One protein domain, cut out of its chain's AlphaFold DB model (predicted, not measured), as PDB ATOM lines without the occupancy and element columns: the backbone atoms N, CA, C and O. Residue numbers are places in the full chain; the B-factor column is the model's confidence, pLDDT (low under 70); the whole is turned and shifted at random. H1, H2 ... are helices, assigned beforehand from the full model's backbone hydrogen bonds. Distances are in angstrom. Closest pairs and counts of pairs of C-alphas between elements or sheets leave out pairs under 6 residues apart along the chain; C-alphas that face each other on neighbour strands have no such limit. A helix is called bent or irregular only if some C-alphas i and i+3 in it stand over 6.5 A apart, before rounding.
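AT A GLANCE: This is residues 75 to 200 of the 277 residues of the protein "HTH cro/C1-type domain-containing protein" of Streptococcus parauberis (UniProt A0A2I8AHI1). What is the overall picture? Two long helices, H2 and H4, cross as an X, with the short H5 packed on both; H6 packs on H5 and crosses H3, which lies at the far end from H1. What makes it up? The printed part has 126 residues with six named helices in the order H1 H2 H3 H4 H5 H6 and no named strand, and its class is all helix. How compact is it? It is compact, with a radius of gyration of the C-alphas of 14.6 A and spans of 37 by 34 by 26 A.

IN THESE COORDINATES: Where are the longest helices? H2 is residues 85 to 105, 30.3 A from first to last C-alpha, beginning at C-alpha 85 (16.501, -54.521, -20.340). H4 is residues 142 to 162, 29.8 A. Where are the others? H3 is residues 115 to 132, 25.9 A, and H6 is residues 180 to 198, 25.6 A, ending at C-alpha 198 (-8.034, -46.864, -14.591). H1 is residues 75 to 83, 12.0 A, and H5 is residues 169 to 176, 10.3 A. Is any helix irregular? H6 is irregular, with C-alphas 181 and 184 8.0 A apart, and has a kink of 27 degrees near residue 187.

HOW THE PARTS SIT: What touches H2? H4 touches it at a steep tilt of 46 degrees, opposite ways, the closest C-alphas being those of Thr 93 and Ser 150, 5.4 A apart. H1 touches residues 87 to 88 of H2 alone, with the C-alphas of Thr 80 and Leu 88 closest at 6.2 A. H5 touches residues 91 to 96 of H2 alone, with the C-alphas of Ser 95 and Leu 176 closest at 5.8 A. What else does H5 touch? H4 and H5 form a helical hairpin at a shallow tilt of 30 degrees, with the C-alphas of Ile 157 and Leu 169 closest at 6.4 A. H6 touches H5 about perpendicular, at 76 degrees, with the C-alphas of Asn 171 and Ile 186 closest at 6.1 A. Where is H3? It touches H6 at a tilt of 38 degrees, only just steep, the same way, with the C-alphas of Phe 121 and Ile 191 closest at 5.9 A. Are the backbones helical throughout? In H1, H2, H3, H4 and H5 every O i to N i+4 pair is within hydrogen-bond range; in H6, 13 of 15 are.

THE WHOLE: How far does it reach? The two C-alphas farthest apart are those of Ser 135 and Asn 164, at 42.3 A. Is there a cut or a long link? The printed part has no cut, and no link is long. Where is confidence low? Residues 103 to 113, 131 to 142, 167 to 168 and 180 to 183 are under 70, against a mean pLDDT of 76.1 for the printed part.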
ATOM      1  N   ASN A  75      22.314 -41.870 -17.560       84.38
ATOM      2  CA  ASN A  75      23.213 -42.673 -18.390       84.38
ATOM      3  C   ASN A  75      23.151 -44.160 -18.037       84.38
ATOM      4  O   ASN A  75      23.199 -44.991 -18.939       84.38
ATOM      5  N   LYS A  76      23.022 -44.492 -16.745       85.31
ATOM      6  CA  LYS A  76      22.890 -45.881 -16.298       85.31
ATOM      7  C   LYS A  76      21.577 -46.487 -16.789       85.31
ATOM      8  O   LYS A  76      21.617 -47.558 -17.370       85.31
ATOM      9  N   VAL A  77      20.450 -45.779 -16.657       88.88
ATOM     10  CA  VAL A  77      19.150 -46.234 -17.185       88.88
ATOM     11  C   VAL A  77      19.224 -46.458 -18.694       88.88
ATOM     12  O   VAL A  77      18.855 -47.525 -19.167       88.88
ATOM     13  N   VAL A  78      19.759 -45.496 -19.454       88.12
ATOM     14  CA  VAL A  78      19.904 -45.624 -20.915       88.12
ATOM     15  C   VAL A  78      20.798 -46.804 -21.290       88.12
ATOM     16  O   VAL A  78      20.481 -47.537 -22.225       88.12
ATOM     17  N   TYR A  79      21.921 -46.982 -20.590       84.19
ATOM     18  CA  TYR A  79      22.823 -48.102 -20.827       84.19
ATOM     19  C   TYR A  79      22.134 -49.434 -20.533       84.19
ATOM     20  O   TYR A  79      22.081 -50.274 -21.426       84.19
ATOM     21  N   THR A  80      21.576 -49.609 -19.331       85.88
ATOM     22  CA  THR A  80      20.926 -50.853 -18.900       85.88
ATOM     23  C   THR A  80      19.719 -51.175 -19.772       85.88
ATOM     24  O   THR A  80      19.595 -52.305 -20.209       85.88
ATOM     25  N   LEU A  81      18.886 -50.198 -20.141       89.06
ATOM     26  CA  LEU A  81      17.767 -50.428 -21.059       89.06
ATOM     27  C   LEU A  81      18.235 -51.014 -22.403       89.06
ATOM     28  O   LEU A  81      17.596 -51.903 -22.959       89.06
ATOM     29  N   ARG A  82      19.357 -50.514 -22.938       84.81
ATOM     30  CA  ARG A  82      19.882 -50.936 -24.246       84.81
ATOM     31  C   ARG A  82      20.664 -52.244 -24.197       84.81
ATOM     32  O   ARG A  82      20.731 -52.928 -25.212       84.81
ATOM     33  N   SER A  83      21.311 -52.550 -23.075       84.69
ATOM     34  CA  SER A  83      22.206 -53.706 -22.947       84.69
ATOM     35  C   SER A  83      21.589 -54.874 -22.176       84.69
ATOM     36  O   SER A  83      21.866 -56.026 -22.498       84.69
ATOM     37  N   MET A  84      20.779 -54.583 -21.158       86.88
ATOM     38  CA  MET A  84      20.259 -55.518 -20.153       86.88
ATOM     39  C   MET A  84      18.832 -55.105 -19.706       86.88
ATOM     40  O   MET A  84      18.609 -54.832 -18.525       86.88
ATOM     41  N   PRO A  85      17.850 -55.028 -20.627       86.38
ATOM     42  CA  PRO A  85      16.501 -54.521 -20.340       86.38
ATOM     43  C   PRO A  85      15.795 -55.266 -19.198       86.38
ATOM     44  O   PRO A  85      15.204 -54.632 -18.326       86.38
ATOM     45  N   ASP A  86      15.932 -56.592 -19.141       85.25
ATOM     46  CA  ASP A  86      15.330 -57.412 -18.083       85.25
ATOM     47  C   ASP A  86      15.886 -57.074 -16.689       85.25
ATOM     48  O   ASP A  86      15.184 -57.202 -15.688       85.25
ATOM     49  N   GLU A  87      17.148 -56.637 -16.586       82.38
ATOM     50  CA  GLU A  87      17.727 -56.194 -15.311       82.38
ATOM     51  C   GLU A  87      17.068 -54.896 -14.842       82.38
ATOM     52  O   GLU A  87      16.701 -54.780 -13.673       82.38
ATOM     53  N   LEU A  88      16.854 -53.950 -15.763       86.44
ATOM     54  CA  LEU A  88      16.163 -52.705 -15.450       86.44
ATOM     55  C   LEU A  88      14.715 -52.968 -15.014       86.44
ATOM     56  O   LEU A  88      14.296 -52.418 -13.999       86.44
ATOM     57  N   LEU A  89      13.974 -53.826 -15.726       87.50
ATOM     58  CA  LEU A  89      12.608 -54.197 -15.338       87.50
ATOM     59  C   LEU A  89      12.579 -54.813 -13.931       87.50
ATOM     60  O   LEU A  89      11.794 -54.392 -13.087       87.50
ATOM     61  N   ASN A  90      13.493 -55.743 -13.640       84.25
ATOM     62  CA  ASN A  90      13.612 -56.336 -12.307       84.25
ATOM     63  C   ASN A  90      13.898 -55.294 -11.217       84.25
ATOM     64  O   ASN A  90      13.387 -55.416 -10.101       84.25
ATOM     65  N   ASP A  91      14.710 -54.280 -11.501       83.12
ATOM     66  CA  ASP A  91      15.003 -53.220 -10.538       83.12
ATOM     67  C   ASP A  91      13.812 -52.274 -10.325       83.12
ATOM     68  O   ASP A  91      13.546 -51.913  -9.176       83.12
ATOM     69  N   ILE A  92      13.034 -51.961 -11.370       87.12
ATOM     70  CA  ILE A  92      11.751 -51.240 -11.243       87.12
ATOM     71  C   ILE A  92      10.794 -52.028 -10.341       87.12
ATOM     72  O   ILE A  92      10.324 -51.486  -9.336       87.12
ATOM     73  N   THR A  93      10.580 -53.314 -10.638       86.19
ATOM     74  CA  THR A  93       9.721 -54.230  -9.868       86.19
ATOM     75  C   THR A  93      10.125 -54.270  -8.398       86.19
ATOM     76  O   THR A  93       9.299 -54.088  -7.503       86.19
ATOM     77  N   ASN A  94      11.418 -54.453  -8.121       82.00
ATOM     78  CA  ASN A  94      11.933 -54.496  -6.755       82.00
ATOM     79  C   ASN A  94      11.724 -53.172  -6.006       82.00
ATOM     80  O   ASN A  94      11.318 -53.189  -4.842       82.00
ATOM     81  N   SER A  95      12.025 -52.038  -6.643       81.38
ATOM     82  CA  SER A  95      11.870 -50.720  -6.025       81.38
ATOM     83  C   SER A  95      10.399 -50.414  -5.743       81.38
ATOM     84  O   SER A  95      10.064 -50.026  -4.623       81.38
ATOM     85  N   LEU A  96       9.504 -50.673  -6.699       81.31
ATOM     86  CA  LEU A  96       8.064 -50.503  -6.508       81.31
ATOM     87  C   LEU A  96       7.513 -51.385  -5.389       81.31
ATOM     88  O   LEU A  96       6.776 -50.878  -4.548       81.31
ATOM     89  N   GLY A  97       7.896 -52.664  -5.334       79.62
ATOM     90  CA  GLY A  97       7.468 -53.571  -4.266       79.62
ATOM     91  C   GLY A  97       7.859 -53.055  -2.880       79.62
ATOM     92  O   GLY A  97       7.002 -52.899  -2.013       79.62
ATOM     93  N   ILE A  98       9.131 -52.674  -2.696       76.00
ATOM     94  CA  ILE A  98       9.623 -52.096  -1.432       76.00
ATOM     95  C   ILE A  98       8.854 -50.819  -1.075       76.00
ATOM     96  O   ILE A  98       8.500 -50.600   0.085       76.00
ATOM     97  N   TRP A  99       8.616 -49.951  -2.056       76.12
ATOM     98  CA  TRP A  99       7.925 -48.690  -1.826       76.12
ATOM     99  C   TRP A  99       6.456 -48.898  -1.444       76.12
ATOM    100  O   TRP A  99       6.009 -48.327  -0.450       76.12
ATOM    101  N   LEU A 100       5.724 -49.753  -2.164       74.62
ATOM    102  CA  LEU A 100       4.331 -50.094  -1.862       74.62
ATOM    103  C   LEU A 100       4.191 -50.781  -0.503       74.62
ATOM    104  O   LEU A 100       3.285 -50.435   0.254       74.62
ATOM    105  N   ASP A 101       5.107 -51.684  -0.154       73.94
ATOM    106  CA  ASP A 101       5.136 -52.317   1.165       73.94
ATOM    107  C   ASP A 101       5.368 -51.289   2.272       73.94
ATOM    108  O   ASP A 101       4.693 -51.324   3.304       73.94
ATOM    109  N   ASN A 102       6.286 -50.342   2.063       72.12
ATOM    110  CA  ASN A 102       6.515 -49.260   3.014       72.12
ATOM    111  C   ASN A 102       5.270 -48.383   3.155       72.12
ATOM    112  O   ASN A 102       4.884 -48.068   4.276       72.12
ATOM    113  N   LEU A 103       4.591 -48.029   2.065       69.44
ATOM    114  CA  LEU A 103       3.329 -47.289   2.125       69.44
ATOM    115  C   LEU A 103       2.225 -48.083   2.833       69.44
ATOM    116  O   LEU A 103       1.450 -47.537   3.614       69.44
ATOM    117  N   TYR A 104       2.105 -49.379   2.578       66.00
ATOM    118  CA  TYR A 104       1.054 -50.180   3.193       66.00
ATOM    119  C   TYR A 104       1.286 -50.360   4.699       66.00
ATOM    120  O   TYR A 104       0.365 -50.140   5.487       66.00
ATOM    121  N   ASN A 105       2.518 -50.698   5.088       65.44
ATOM    122  CA  ASN A 105       2.872 -51.078   6.456       65.44
ATOM    123  C   ASN A 105       3.287 -49.900   7.345       65.44
ATOM    124  O   ASN A 105       3.180 -50.003   8.568       65.44
ATOM    125  N   SER A 106       3.747 -48.778   6.782       61.28
ATOM    126  CA  SER A 106       3.986 -47.578   7.585       61.28
ATOM    127  C   SER A 106       2.636 -46.978   7.983       61.28
ATOM    128  O   SER A 106       1.916 -46.368   7.191       61.28
ATOM    129  N   GLY A 107       2.269 -47.168   9.248       46.59
ATOM    130  CA  GLY A 107       1.089 -46.574   9.879       46.59
ATOM    131  C   GLY A 107       1.208 -45.058  10.075       46.59
ATOM    132  O   GLY A 107       0.919 -44.568  11.157       46.59
ATOM    133  N   GLY A 108       1.656 -44.318   9.055       48.66
ATOM    134  CA  GLY A 108       1.770 -42.857   9.078       48.66
ATOM    135  C   GLY A 108       3.137 -42.290   9.476       48.66
ATOM    136  O   GLY A 108       3.245 -41.080   9.628       48.66
ATOM    137  N   GLU A 109       4.190 -43.103   9.620       45.88
ATOM    138  CA  GLU A 109       5.548 -42.587   9.911       45.88
ATOM    139  C   GLU A 109       6.297 -42.067   8.673       45.88
ATOM    140  O   GLU A 109       7.354 -41.440   8.788       45.88
ATOM    141  N   MET A 110       5.755 -42.284   7.476       54.44
ATOM    142  CA  MET A 110       6.219 -41.571   6.297       54.44
ATOM    143  C   MET A 110       5.668 -40.146   6.389       54.44
ATOM    144  O   MET A 110       4.474 -39.937   6.190       54.44
ATOM    145  N   PHE A 111       6.519 -39.174   6.734       53.09
ATOM    146  CA  PHE A 111       6.194 -37.744   6.668       53.09
ATOM    147  C   PHE A 111       5.983 -37.341   5.201       53.09
ATOM    148  O   PHE A 111       6.852 -36.738   4.574       53.09
ATOM    149  N   LEU A 112       4.850 -37.741   4.630       58.84
ATOM    150  CA  LEU A 112       4.383 -37.250   3.346       58.84
ATOM    151  C   LEU A 112       3.900 -35.822   3.563       58.84
ATOM    152  O   LEU A 112       3.196 -35.545   4.534       58.84
ATOM    153  N   SER A 113       4.304 -34.909   2.681       60.03
ATOM    154  CA  SER A 113       3.810 -33.536   2.765       60.03
ATOM    155  C   SER A 113       2.340 -33.458   2.330       60.03
ATOM    156  O   SER A 113       1.601 -32.601   2.811       60.03
ATOM    157  N   ASP A 114       1.905 -34.414   1.496       70.94
ATOM    158  CA  ASP A 114       0.565 -34.504   0.923       70.94
ATOM    159  C   ASP A 114      -0.151 -35.815   1.317       70.94
ATOM    160  O   ASP A 114      -0.178 -36.817   0.590       70.94
ATOM    161  N   THR A 115      -0.736 -35.807   2.517       74.75
ATOM    162  CA  THR A 115      -1.524 -36.926   3.062       74.75
ATOM    163  C   THR A 115      -2.753 -37.250   2.202       74.75
ATOM    164  O   THR A 115      -3.145 -38.417   2.111       74.75
ATOM    165  N   ASP A 116      -3.348 -36.256   1.540       79.88
ATOM    166  CA  ASP A 116      -4.564 -36.439   0.742       79.88
ATOM    167  C   ASP A 116      -4.273 -37.179  -0.561       79.88
ATOM    168  O   ASP A 116      -4.965 -38.153  -0.881       79.88
ATOM    169  N   SER A 117      -3.203 -36.803  -1.271       81.06
ATOM    170  CA  SER A 117      -2.726 -37.546  -2.444       81.06
ATOM    171  C   SER A 117      -2.401 -38.993  -2.093       81.06
ATOM    172  O   SER A 117      -2.718 -39.909  -2.850       81.06
ATOM    173  N   TYR A 118      -1.830 -39.232  -0.917       78.88
ATOM    174  CA  TYR A 118      -1.521 -40.579  -0.457       78.88
ATOM    175  C   TYR A 118      -2.766 -41.419  -0.159       78.88
ATOM    176  O   TYR A 118      -2.860 -42.576  -0.583       78.88
ATOM    177  N   ILE A 119      -3.749 -40.846   0.539       81.50
ATOM    178  CA  ILE A 119      -5.032 -41.510   0.790       81.50
ATOM    179  C   ILE A 119      -5.742 -41.796  -0.535       81.50
ATOM    180  O   ILE A 119      -6.300 -42.884  -0.714       81.50
ATOM    181  N   TYR A 120      -5.716 -40.841  -1.468       87.19
ATOM    182  CA  TYR A 120      -6.278 -41.015  -2.802       87.19
ATOM    183  C   TYR A 120      -5.587 -42.152  -3.554       87.19
ATOM    184  O   TYR A 120      -6.274 -43.065  -4.014       87.19
ATOM    185  N   PHE A 121      -4.252 -42.161  -3.591       84.88
ATOM    186  CA  PHE A 121      -3.457 -43.238  -4.172       84.88
ATOM    187  C   PHE A 121      -3.836 -44.598  -3.581       84.88
ATOM    188  O   PHE A 121      -4.177 -45.504  -4.333       84.88
ATOM    189  N   LYS A 122      -3.873 -44.736  -2.247       80.19
ATOM    190  CA  LYS A 122      -4.256 -45.995  -1.579       80.19
ATOM    191  C   LYS A 122      -5.637 -46.485  -2.009       80.19
ATOM    192  O   LYS A 122      -5.813 -47.673  -2.276       80.19
ATOM    193  N   LYS A 123      -6.621 -45.583  -2.087       84.25
ATOM    194  CA  LYS A 123      -7.985 -45.917  -2.523       84.25
ATOM    195  C   LYS A 123      -8.033 -46.290  -4.006       84.25
ATOM    196  O   LYS A 123      -8.687 -47.269  -4.349       84.25
ATOM    197  N   LEU A 124      -7.354 -45.535  -4.870       84.81
ATOM    198  CA  LEU A 124      -7.296 -45.791  -6.310       84.81
ATOM    199  C   LEU A 124      -6.623 -47.137  -6.601       84.81
ATOM    200  O   LEU A 124      -7.201 -47.985  -7.279       84.81
ATOM    201  N   TYR A 125      -5.452 -47.355  -6.007       79.00
ATOM    202  CA  TYR A 125      -4.703 -48.604  -6.062       79.00
ATOM    203  C   TYR A 125      -5.553 -49.785  -5.584       79.00
ATOM    204  O   TYR A 125      -5.704 -50.765  -6.306       79.00
ATOM    205  N   GLY A 126      -6.191 -49.671  -4.414       75.50
ATOM    206  CA  GLY A 126      -7.046 -50.726  -3.866       75.50
ATOM    207  C   GLY A 126      -8.257 -51.071  -4.744       75.50
ATOM    208  O   GLY A 126      -8.712 -52.213  -4.737       75.50
ATOM    209  N   ARG A 127      -8.772 -50.123  -5.533       80.25
ATOM    210  CA  ARG A 127      -9.862 -50.378  -6.490       80.25
ATOM    211  C   ARG A 127      -9.375 -51.049  -7.768       80.25
ATOM    212  O   ARG A 127      -9.996 -52.015  -8.198       80.25
ATOM    213  N   MET A 128      -8.272 -50.562  -8.341       76.94
ATOM    214  CA  MET A 128      -7.584 -51.217  -9.466       76.94
ATOM    215  C   MET A 128      -7.307 -52.679  -9.130       76.94
ATOM    216  O   MET A 128      -7.692 -53.586  -9.860       76.94
ATOM    217  N   TYR A 129      -6.754 -52.889  -7.946       70.69
ATOM    218  CA  TYR A 129      -6.505 -54.188  -7.364       70.69
ATOM    219  C   TYR A 129      -7.736 -55.111  -7.306       70.69
ATOM    220  O   TYR A 129      -7.686 -56.241  -7.789       70.69
ATOM    221  N   GLN A 130      -8.852 -54.637  -6.743       70.56
ATOM    222  CA  GLN A 130     -10.086 -55.426  -6.636       70.56
ATOM    223  C   GLN A 130     -10.674 -55.813  -7.996       70.56
ATOM    224  O   GLN A 130     -11.271 -56.876  -8.127       70.56
ATOM    225  N   LEU A 131     -10.510 -54.965  -9.010       69.50
ATOM    226  CA  LEU A 131     -10.993 -55.247 -10.362       69.50
ATOM    227  C   LEU A 131     -10.200 -56.335 -11.072       69.50
ATOM    228  O   LEU A 131     -10.756 -57.070 -11.883       69.50
ATOM    229  N   ILE A 132      -8.914 -56.429 -10.763       63.94
ATOM    230  CA  ILE A 132      -8.022 -57.436 -11.323       63.94
ATOM    231  C   ILE A 132      -8.272 -58.810 -10.679       63.94
ATOM    232  O   ILE A 132      -8.138 -59.832 -11.348       63.94
ATOM    233  N   ASN A 133      -8.656 -58.859  -9.398       58.59
ATOM    234  CA  ASN A 133      -8.711 -60.102  -8.631       58.59
ATOM    235  C   ASN A 133     -10.073 -60.355  -7.990       58.59
ATOM    236  O   ASN A 133     -10.367 -59.879  -6.895       58.59
ATOM    237  N   THR A 134     -10.869 -61.221  -8.612       55.34
ATOM    238  CA  THR A 134     -12.106 -61.737  -8.008       55.34
ATOM    239  C   THR A 134     -11.911 -63.000  -7.158       55.34
ATOM    240  O   THR A 134     -12.866 -63.428  -6.515       55.34
ATOM    241  N   SER A 135     -10.698 -63.571  -7.037       51.78
ATOM    242  CA  SER A 135     -10.420 -64.636  -6.049       51.78
ATOM    243  C   SER A 135      -8.921 -64.935  -5.823       51.78
ATOM    244  O   SER A 135      -8.383 -65.814  -6.493       51.78
ATOM    245  N   LYS A 136      -8.247 -64.269  -4.866       51.00
ATOM    246  CA  LYS A 136      -7.042 -64.775  -4.146       51.00
ATOM    247  C   LYS A 136      -6.588 -63.828  -3.019       51.00
ATOM    248  O   LYS A 136      -7.050 -62.695  -2.955       51.00
ATOM    249  N   SER A 137      -5.742 -64.304  -2.091       53.78
ATOM    250  CA  SER A 137      -5.392 -63.624  -0.818       53.78
ATOM    251  C   SER A 137      -4.509 -62.378  -0.986       53.78
ATOM    252  O   SER A 137      -3.622 -62.387  -1.831       53.78
ATOM    253  N   ILE A 138      -4.703 -61.334  -0.169       50.31
ATOM    254  CA  ILE A 138      -4.123 -59.966  -0.257       50.31
ATOM    255  C   ILE A 138      -2.601 -59.877  -0.546       50.31
ATOM    256  O   ILE A 138      -2.167 -58.875  -1.106       50.31
ATOM    257  N   SER A 139      -1.792 -60.900  -0.246       51.41
ATOM    258  CA  SER A 139      -0.347 -60.907  -0.540       51.41
ATOM    259  C   SER A 139       0.029 -61.326  -1.971       51.41
ATOM    260  O   SER A 139       0.983 -60.778  -2.499       51.41
ATOM    261  N   GLU A 140      -0.720 -62.213  -2.646       53.19
ATOM    262  CA  GLU A 140      -0.452 -62.648  -4.049       53.19
ATOM    263  C   GLU A 140      -0.786 -61.563  -5.102       53.19
ATOM    264  O   GLU A 140      -1.086 -61.830  -6.258       53.19
ATOM    265  N   ASN A 141      -0.851 -60.319  -4.661       60.47
ATOM    266  CA  ASN A 141      -1.880 -59.382  -5.076       60.47
ATOM    267  C   ASN A 141      -1.322 -57.954  -5.171       60.47
ATOM    268  O   ASN A 141      -1.764 -57.162  -6.000       60.47
ATOM    269  N   ILE A 142      -0.276 -57.678  -4.386       63.84
ATOM    270  CA  ILE A 142       0.677 -56.593  -4.621       63.84
ATOM    271  C   ILE A 142       1.573 -56.939  -5.816       63.84
ATOM    272  O   ILE A 142       1.782 -56.082  -6.667       63.84
ATOM    273  N   ASP A 143       2.007 -58.198  -5.935       72.06
ATOM    274  CA  ASP A 143       2.915 -58.650  -6.998       72.06
ATOM    275  C   ASP A 143       2.365 -58.373  -8.402       72.06
ATOM    276  O   ASP A 143       3.074 -57.812  -9.229       72.06
ATOM    277  N   PHE A 144       1.083 -58.669  -8.651       73.00
ATOM    278  CA  PHE A 144       0.461 -58.394  -9.950       73.00
ATOM    279  C   PHE A 144       0.450 -56.896 -10.286       73.00
ATOM    280  O   PHE A 144       0.660 -56.502 -11.429       73.00
ATOM    281  N   ILE A 145       0.173 -56.029  -9.310       71.44
ATOM    282  CA  ILE A 145       0.121 -54.589  -9.588       71.44
ATOM    283  C   ILE A 145       1.522 -54.030  -9.754       71.44
ATOM    284  O   ILE A 145       1.730 -53.181 -10.615       71.44
ATOM    285  N   VAL A 146       2.479 -54.509  -8.959       79.75
ATOM    286  CA  VAL A 146       3.892 -54.208  -9.172       79.75
ATOM    287  C   VAL A 146       4.288 -54.609 -10.589       79.75
ATOM    288  O   VAL A 146       4.902 -53.794 -11.262       79.75
ATOM    289  N   GLU A 147       3.900 -55.794 -11.062       83.25
ATOM    290  CA  GLU A 147       4.173 -56.275 -12.422       83.25
ATOM    291  C   GLU A 147       3.575 -55.333 -13.478       83.25
ATOM    292  O   GLU A 147       4.321 -54.746 -14.257       83.25
ATOM    293  N   VAL A 148       2.265 -55.058 -13.417       81.00
ATOM    294  CA  VAL A 148       1.599 -54.140 -14.358       81.00
ATOM    295  C   VAL A 148       2.223 -52.743 -14.336       81.00
ATOM    296  O   VAL A 148       2.455 -52.154 -15.389       81.00
ATOM    297  N   LEU A 149       2.487 -52.173 -13.160       80.56
ATOM    298  CA  LEU A 149       3.115 -50.854 -13.054       80.56
ATOM    299  C   LEU A 149       4.541 -50.866 -13.610       80.56
ATOM    300  O   LEU A 149       4.926 -49.923 -14.297       80.56
ATOM    301  N   SER A 150       5.311 -51.918 -13.333       86.62
ATOM    302  CA  SER A 150       6.701 -52.032 -13.774       86.62
ATOM    303  C   SER A 150       6.799 -52.134 -15.286       86.62
ATOM    304  O   SER A 150       7.585 -51.393 -15.870       86.62
ATOM    305  N   ASP A 151       5.967 -52.969 -15.912       87.69
ATOM    306  CA  ASP A 151       5.939 -53.135 -17.368       87.69
ATOM    307  C   ASP A 151       5.652 -51.811 -18.070       87.69
ATOM    308  O   ASP A 151       6.346 -51.412 -19.002       87.69
ATOM    309  N   ASN A 152       4.672 -51.064 -17.572       83.62
ATOM    310  CA  ASN A 152       4.325 -49.812 -18.213       83.62
ATOM    311  C   ASN A 152       5.327 -48.680 -17.943       83.62
ATOM    312  O   ASN A 152       5.597 -47.879 -18.834       83.62
ATOM    313  N   ILE A 153       5.905 -48.599 -16.739       85.12
ATOM    314  CA  ILE A 153       7.005 -47.661 -16.469       85.12
ATOM    315  C   ILE A 153       8.195 -47.995 -17.367       85.12
ATOM    316  O   ILE A 153       8.856 -47.097 -17.885       85.12
ATOM    317  N   PHE A 154       8.468 -49.282 -17.567       89.94
ATOM    318  CA  PHE A 154       9.509 -49.738 -18.469       89.94
ATOM    319  C   PHE A 154       9.230 -49.308 -19.917       89.94
ATOM    320  O   PHE A 154      10.126 -48.770 -20.573       89.94
ATOM    321  N   ASP A 155       7.990 -49.448 -20.391       89.88
ATOM    322  CA  ASP A 155       7.561 -48.968 -21.709       89.88
ATOM    323  C   ASP A 155       7.692 -47.443 -21.855       89.88
ATOM    324  O   ASP A 155       8.198 -46.959 -22.875       89.88
ATOM    325  N   ASP A 156       7.318 -46.677 -20.828       85.69
ATOM    326  CA  ASP A 156       7.471 -45.221 -20.802       85.69
ATOM    327  C   ASP A 156       8.949 -44.810 -20.842       85.69
ATOM    328  O   ASP A 156       9.344 -43.986 -21.674       85.69
ATOM    329  N   ILE A 157       9.800 -45.429 -20.015       88.06
ATOM    330  CA  ILE A 157      11.257 -45.233 -20.049       88.06
ATOM    331  C   ILE A 157      11.784 -45.519 -21.456       88.06
ATOM    332  O   ILE A 157      12.540 -44.718 -22.014       88.06
ATOM    333  N   ASN A 158      11.365 -46.632 -22.056       90.62
ATOM    334  CA  ASN A 158      11.796 -47.028 -23.387       90.62
ATOM    335  C   ASN A 158      11.372 -46.006 -24.453       90.62
ATOM    336  O   ASN A 158      12.196 -45.554 -25.252       90.62
ATOM    337  N   SER A 159      10.118 -45.556 -24.422       89.38
ATOM    338  CA  SER A 159       9.587 -44.511 -25.305       89.38
ATOM    339  C   SER A 159      10.368 -43.194 -25.189       89.38
ATOM    340  O   SER A 159      10.753 -42.573 -26.186       89.38
ATOM    341  N   VAL A 160      10.684 -42.781 -23.964       86.50
ATOM    342  CA  VAL A 160      11.407 -41.538 -23.657       86.50
ATOM    343  C   VAL A 160      12.861 -41.602 -24.117       86.50
ATOM    344  O   VAL A 160      13.366 -40.652 -24.724       86.50
ATOM    345  N   VAL A 161      13.530 -42.732 -23.886       86.38
ATOM    346  CA  VAL A 161      14.900 -42.963 -24.356       86.38
ATOM    347  C   VAL A 161      14.954 -42.996 -25.883       86.38
ATOM    348  O   VAL A 161      15.862 -42.404 -26.468       86.38
ATOM    349  N   ASN A 162      13.974 -43.620 -26.540       86.19
ATOM    350  CA  ASN A 162      13.911 -43.691 -28.003       86.19
ATOM    351  C   ASN A 162      13.551 -42.345 -28.651       86.19
ATOM    352  O   ASN A 162      14.017 -42.046 -29.749       86.19
ATOM    353  N   SER A 163      12.783 -41.497 -27.961       86.00
ATOM    354  CA  SER A 163      12.468 -40.127 -28.397       86.00
ATOM    355  C   SER A 163      13.529 -39.083 -28.011       86.00
ATOM    356  O   SER A 163      13.407 -37.921 -28.396       86.00
ATOM    357  N   ASN A 164      14.596 -39.476 -27.300       80.69
ATOM    358  CA  ASN A 164      15.662 -38.602 -26.786       80.69
ATOM    359  C   ASN A 164      15.175 -37.470 -25.849       80.69
ATOM    360  O   ASN A 164      15.786 -36.399 -25.796       80.69
ATOM    361  N   SER A 165      14.103 -37.692 -25.079       75.69
ATOM    362  CA  SER A 165      13.605 -36.743 -24.067       75.69
ATOM    363  C   SER A 165      14.165 -37.049 -22.666       75.69
ATOM    364  O   SER A 165      14.545 -38.179 -22.370       75.69
ATOM    365  N   ARG A 166      14.254 -36.040 -21.784       71.56
ATOM    366  CA  ARG A 166      14.750 -36.191 -20.393       71.56
ATOM    367  C   ARG A 166      13.731 -35.851 -19.302       71.56
ATOM    368  O   ARG A 166      13.993 -36.158 -18.148       71.56
ATOM    369  N   TYR A 167      12.628 -35.181 -19.640       65.00
ATOM    370  CA  TYR A 167      11.753 -34.550 -18.640       65.00
ATOM    371  C   TYR A 167      10.901 -35.555 -17.854       65.00
ATOM    372  O   TYR A 167      10.649 -35.345 -16.676       65.00
ATOM    373  N   SER A 168      10.474 -36.644 -18.491       69.56
ATOM    374  CA  SER A 168       9.846 -37.772 -17.796       69.56
ATOM    375  C   SER A 168      10.890 -38.515 -16.980       69.56
ATOM    376  O   SER A 168      10.754 -38.503 -15.764       69.56
ATOM    377  N   LEU A 169      11.991 -38.963 -17.621       76.12
ATOM    378  CA  LEU A 169      12.980 -39.894 -17.044       76.12
ATOM    379  C   LEU A 169      13.506 -39.524 -15.648       76.12
ATOM    380  O   LEU A 169      13.934 -40.403 -14.906       76.12
ATOM    381  N   SER A 170      13.525 -38.241 -15.269       77.19
ATOM    382  CA  SER A 170      13.899 -37.851 -13.906       77.19
ATOM    383  C   SER A 170      13.007 -38.491 -12.839       77.19
ATOM    384  O   SER A 170      13.538 -38.942 -11.831       77.19
ATOM    385  N   ASN A 171      11.696 -38.589 -13.072       76.06
ATOM    386  CA  ASN A 171      10.752 -39.142 -12.099       76.06
ATOM    387  C   ASN A 171      10.935 -40.654 -11.939       76.06
ATOM    388  O   ASN A 171      10.948 -41.156 -10.817       76.06
ATOM    389  N   GLU A 172      11.128 -41.380 -13.041       80.12
ATOM    390  CA  GLU A 172      11.379 -42.818 -13.013       80.12
ATOM    391  C   GLU A 172      12.753 -43.121 -12.398       80.12
ATOM    392  O   GLU A 172      12.886 -44.089 -11.655       80.12
ATOM    393  N   ILE A 173      13.766 -42.271 -12.618       82.62
ATOM    394  CA  ILE A 173      15.061 -42.371 -11.924       82.62
ATOM    395  C   ILE A 173      14.895 -42.162 -10.414       82.62
ATOM    396  O   ILE A 173      15.451 -42.928  -9.628       82.62
ATOM    397  N   ASP A 174      14.158 -41.135  -9.993       78.25
ATOM    398  CA  ASP A 174      13.925 -40.867  -8.570       78.25
ATOM    399  C   ASP A 174      13.151 -42.020  -7.908       78.25
ATOM    400  O   ASP A 174      13.462 -42.403  -6.776       78.25
ATOM    401  N   LEU A 175      12.192 -42.606  -8.632       77.44
ATOM    402  CA  LEU A 175      11.445 -43.795  -8.226       77.44
ATOM    403  C   LEU A 175      12.355 -45.022  -8.097       77.44
ATOM    404  O   LEU A 175      12.348 -45.675  -7.056       77.44
ATOM    405  N   LEU A 176      13.178 -45.306  -9.110       82.12
ATOM    406  CA  LEU A 176      14.180 -46.379  -9.084       82.12
ATOM    407  C   LEU A 176      15.117 -46.251  -7.877       82.12
ATOM    408  O   LEU A 176      15.511 -47.249  -7.277       82.12
ATOM    409  N   ASN A 177      15.434 -45.010  -7.512       79.19
ATOM    410  CA  ASN A 177      16.296 -44.651  -6.392       79.19
ATOM    411  C   ASN A 177      15.586 -44.549  -5.041       79.19
ATOM    412  O   ASN A 177      16.264 -44.328  -4.031       79.19
ATOM    413  N   LEU A 178      14.256 -44.676  -5.008       73.81
ATOM    414  CA  LEU A 178      13.423 -44.496  -3.818       73.81
ATOM    415  C   LEU A 178      13.709 -43.166  -3.094       73.81
ATOM    416  O   LEU A 178      13.851 -43.115  -1.868       73.81
ATOM    417  N   GLU A 179      13.852 -42.069  -3.846       71.75
ATOM    418  CA  GLU A 179      14.232 -40.777  -3.273       71.75
ATOM    419  C   GLU A 179      13.081 -40.104  -2.515       71.75
ATOM    420  O   GLU A 179      12.289 -39.344  -3.070       71.75
ATOM    421  N   TYR A 180      13.051 -40.288  -1.191       59.75
ATOM    422  CA  TYR A 180      11.975 -39.764  -0.341       59.75
ATOM    423  C   TYR A 180      11.789 -38.234  -0.379       59.75
ATOM    424  O   TYR A 180      10.692 -37.730  -0.145       59.75
ATOM    425  N   LYS A 181      12.836 -37.463  -0.700       62.78
ATOM    426  CA  LYS A 181      12.731 -35.998  -0.829       62.78
ATOM    427  C   LYS A 181      11.826 -35.575  -1.998       62.78
ATOM    428  O   LYS A 181      11.358 -34.444  -2.017       62.78
ATOM    429  N   ARG A 182      11.589 -36.479  -2.951       67.50
ATOM    430  CA  ARG A 182      10.697 -36.301  -4.101       67.50
ATOM    431  C   ARG A 182       9.473 -37.211  -4.024       67.50
ATOM    432  O   ARG A 182       8.843 -37.463  -5.044       67.50
ATOM    433  N   THR A 183       9.122 -37.702  -2.829       67.44
ATOM    434  CA  THR A 183       8.001 -38.645  -2.681       67.44
ATOM    435  C   THR A 183       6.711 -38.087  -3.262       67.44
ATOM    436  O   THR A 183       5.991 -38.841  -3.898       67.44
ATOM    437  N   ASP A 184       6.436 -36.790  -3.116       72.75
ATOM    438  CA  ASP A 184       5.207 -36.199  -3.656       72.75
ATOM    439  C   ASP A 184       5.191 -36.196  -5.190       72.75
ATOM    440  O   ASP A 184       4.154 -36.455  -5.793       72.75
ATOM    441  N   ASP A 185       6.332 -35.946  -5.837       75.44
ATOM    442  CA  ASP A 185       6.441 -35.961  -7.300       75.44
ATOM    443  C   ASP A 185       6.338 -37.391  -7.846       75.44
ATOM    444  O   ASP A 185       5.624 -37.637  -8.818       75.44
ATOM    445  N   ILE A 186       6.972 -38.350  -7.165       73.81
ATOM    446  CA  ILE A 186       6.858 -39.781  -7.470       73.81
ATOM    447  C   ILE A 186       5.414 -40.259  -7.265       73.81
ATOM    448  O   ILE A 186       4.856 -40.951  -8.114       73.81
ATOM    449  N   LEU A 187       4.776 -39.860  -6.164       77.75
ATOM    450  CA  LEU A 187       3.390 -40.193  -5.859       77.75
ATOM    451  C   LEU A 187       2.445 -39.605  -6.910       77.75
ATOM    452  O   LEU A 187       1.562 -40.310  -7.384       77.75
ATOM    453  N   LYS A 188       2.656 -38.354  -7.338       81.81
ATOM    454  CA  LYS A 188       1.898 -37.736  -8.438       81.81
ATOM    455  C   LYS A 188       2.094 -38.472  -9.757       81.81
ATOM    456  O   LYS A 188       1.115 -38.682 -10.470       81.81
ATOM    457  N   PHE A 189       3.327 -38.867 -10.082       79.31
ATOM    458  CA  PHE A 189       3.621 -39.672 -11.267       79.31
ATOM    459  C   PHE A 189       2.839 -40.992 -11.238       79.31
ATOM    460  O   PHE A 189       2.118 -41.293 -12.184       79.31
ATOM    461  N   LEU A 190       2.891 -41.722 -10.122       78.06
ATOM    462  CA  LEU A 190       2.193 -42.998  -9.968       78.06
ATOM    463  C   LEU A 190       0.671 -42.852  -9.936       78.06
ATOM    464  O   LEU A 190      -0.026 -43.680 -10.514       78.06
ATOM    465  N   ILE A 191       0.141 -41.803  -9.300       85.12
ATOM    466  CA  ILE A 191      -1.290 -41.482  -9.354       85.12
ATOM    467  C   ILE A 191      -1.700 -41.260 -10.802       85.12
ATOM    468  O   ILE A 191      -2.615 -41.928 -11.263       85.12
ATOM    469  N   LYS A 192      -1.008 -40.375 -11.528       86.62
ATOM    470  CA  LYS A 192      -1.312 -40.098 -12.935       86.62
ATOM    471  C   LYS A 192      -1.301 -41.386 -13.756       86.62
ATOM    472  O   LYS A 192      -2.226 -41.635 -14.519       86.62
ATOM    473  N   TYR A 193      -0.279 -42.210 -13.549       80.94
ATOM    474  CA  TYR A 193      -0.125 -43.484 -14.227       80.94
ATOM    475  C   TYR A 193      -1.307 -44.437 -13.946       80.94
ATOM    476  O   TYR A 193      -1.938 -44.966 -14.862       80.94
ATOM    477  N   LEU A 194      -1.682 -44.591 -12.672       81.62
ATOM    478  CA  LEU A 194      -2.847 -45.380 -12.269       81.62
ATOM    479  C   LEU A 194      -4.158 -44.819 -12.823       81.62
ATOM    480  O   LEU A 194      -5.015 -45.597 -13.225       81.62
ATOM    481  N   GLU A 195      -4.334 -43.500 -12.853       88.12
ATOM    482  CA  GLU A 195      -5.519 -42.862 -13.430       88.12
ATOM    483  C   GLU A 195      -5.624 -43.130 -14.937       88.12
ATOM    484  O   GLU A 195      -6.711 -43.436 -15.436       88.12
ATOM    485  N   ASP A 196      -4.501 -43.066 -15.655       84.00
ATOM    486  CA  ASP A 196      -4.438 -43.345 -17.088       84.00
ATOM    487  C   ASP A 196      -4.790 -44.799 -17.419       84.00
ATOM    488  O   ASP A 196      -5.491 -45.040 -18.406       84.00
ATOM    489  N   LEU A 197      -4.391 -45.749 -16.570       76.50
ATOM    490  CA  LEU A 197      -4.833 -47.142 -16.663       76.50
ATOM    491  C   LEU A 197      -6.310 -47.314 -16.288       76.50
ATOM    492  O   LEU A 197      -7.062 -48.034 -16.948       76.50
ATOM    493  N   ALA A 198      -6.736 -46.655 -15.213       81.31
ATOM    494  CA  ALA A 198      -8.034 -46.864 -14.591       81.31
ATOM    495  C   ALA A 198      -9.202 -46.212 -15.336       81.31
ATOM    496  O   ALA A 198     -10.347 -46.633 -15.157       81.31
ATOM    497  N   LYS A 199      -8.952 -45.184 -16.159       84.69
ATOM    498  CA  LYS A 199     -10.008 -44.375 -16.800       84.69
ATOM    499  C   LYS A 199     -10.946 -45.163 -17.709       84.69
ATOM    500  O   LYS A 199     -12.056 -44.709 -17.970       84.69
ATOM    501  N   PHE A 200     -10.523 -46.334 -18.175       80.50
ATOM    502  CA  PHE A 200     -11.340 -47.207 -19.014       80.50
ATOM    503  C   PHE A 200     -12.294 -48.093 -18.205       80.50
ATOM    504  O   PHE A 200     -13.229 -48.664 -18.765       80.50
TER     505      PHE A 200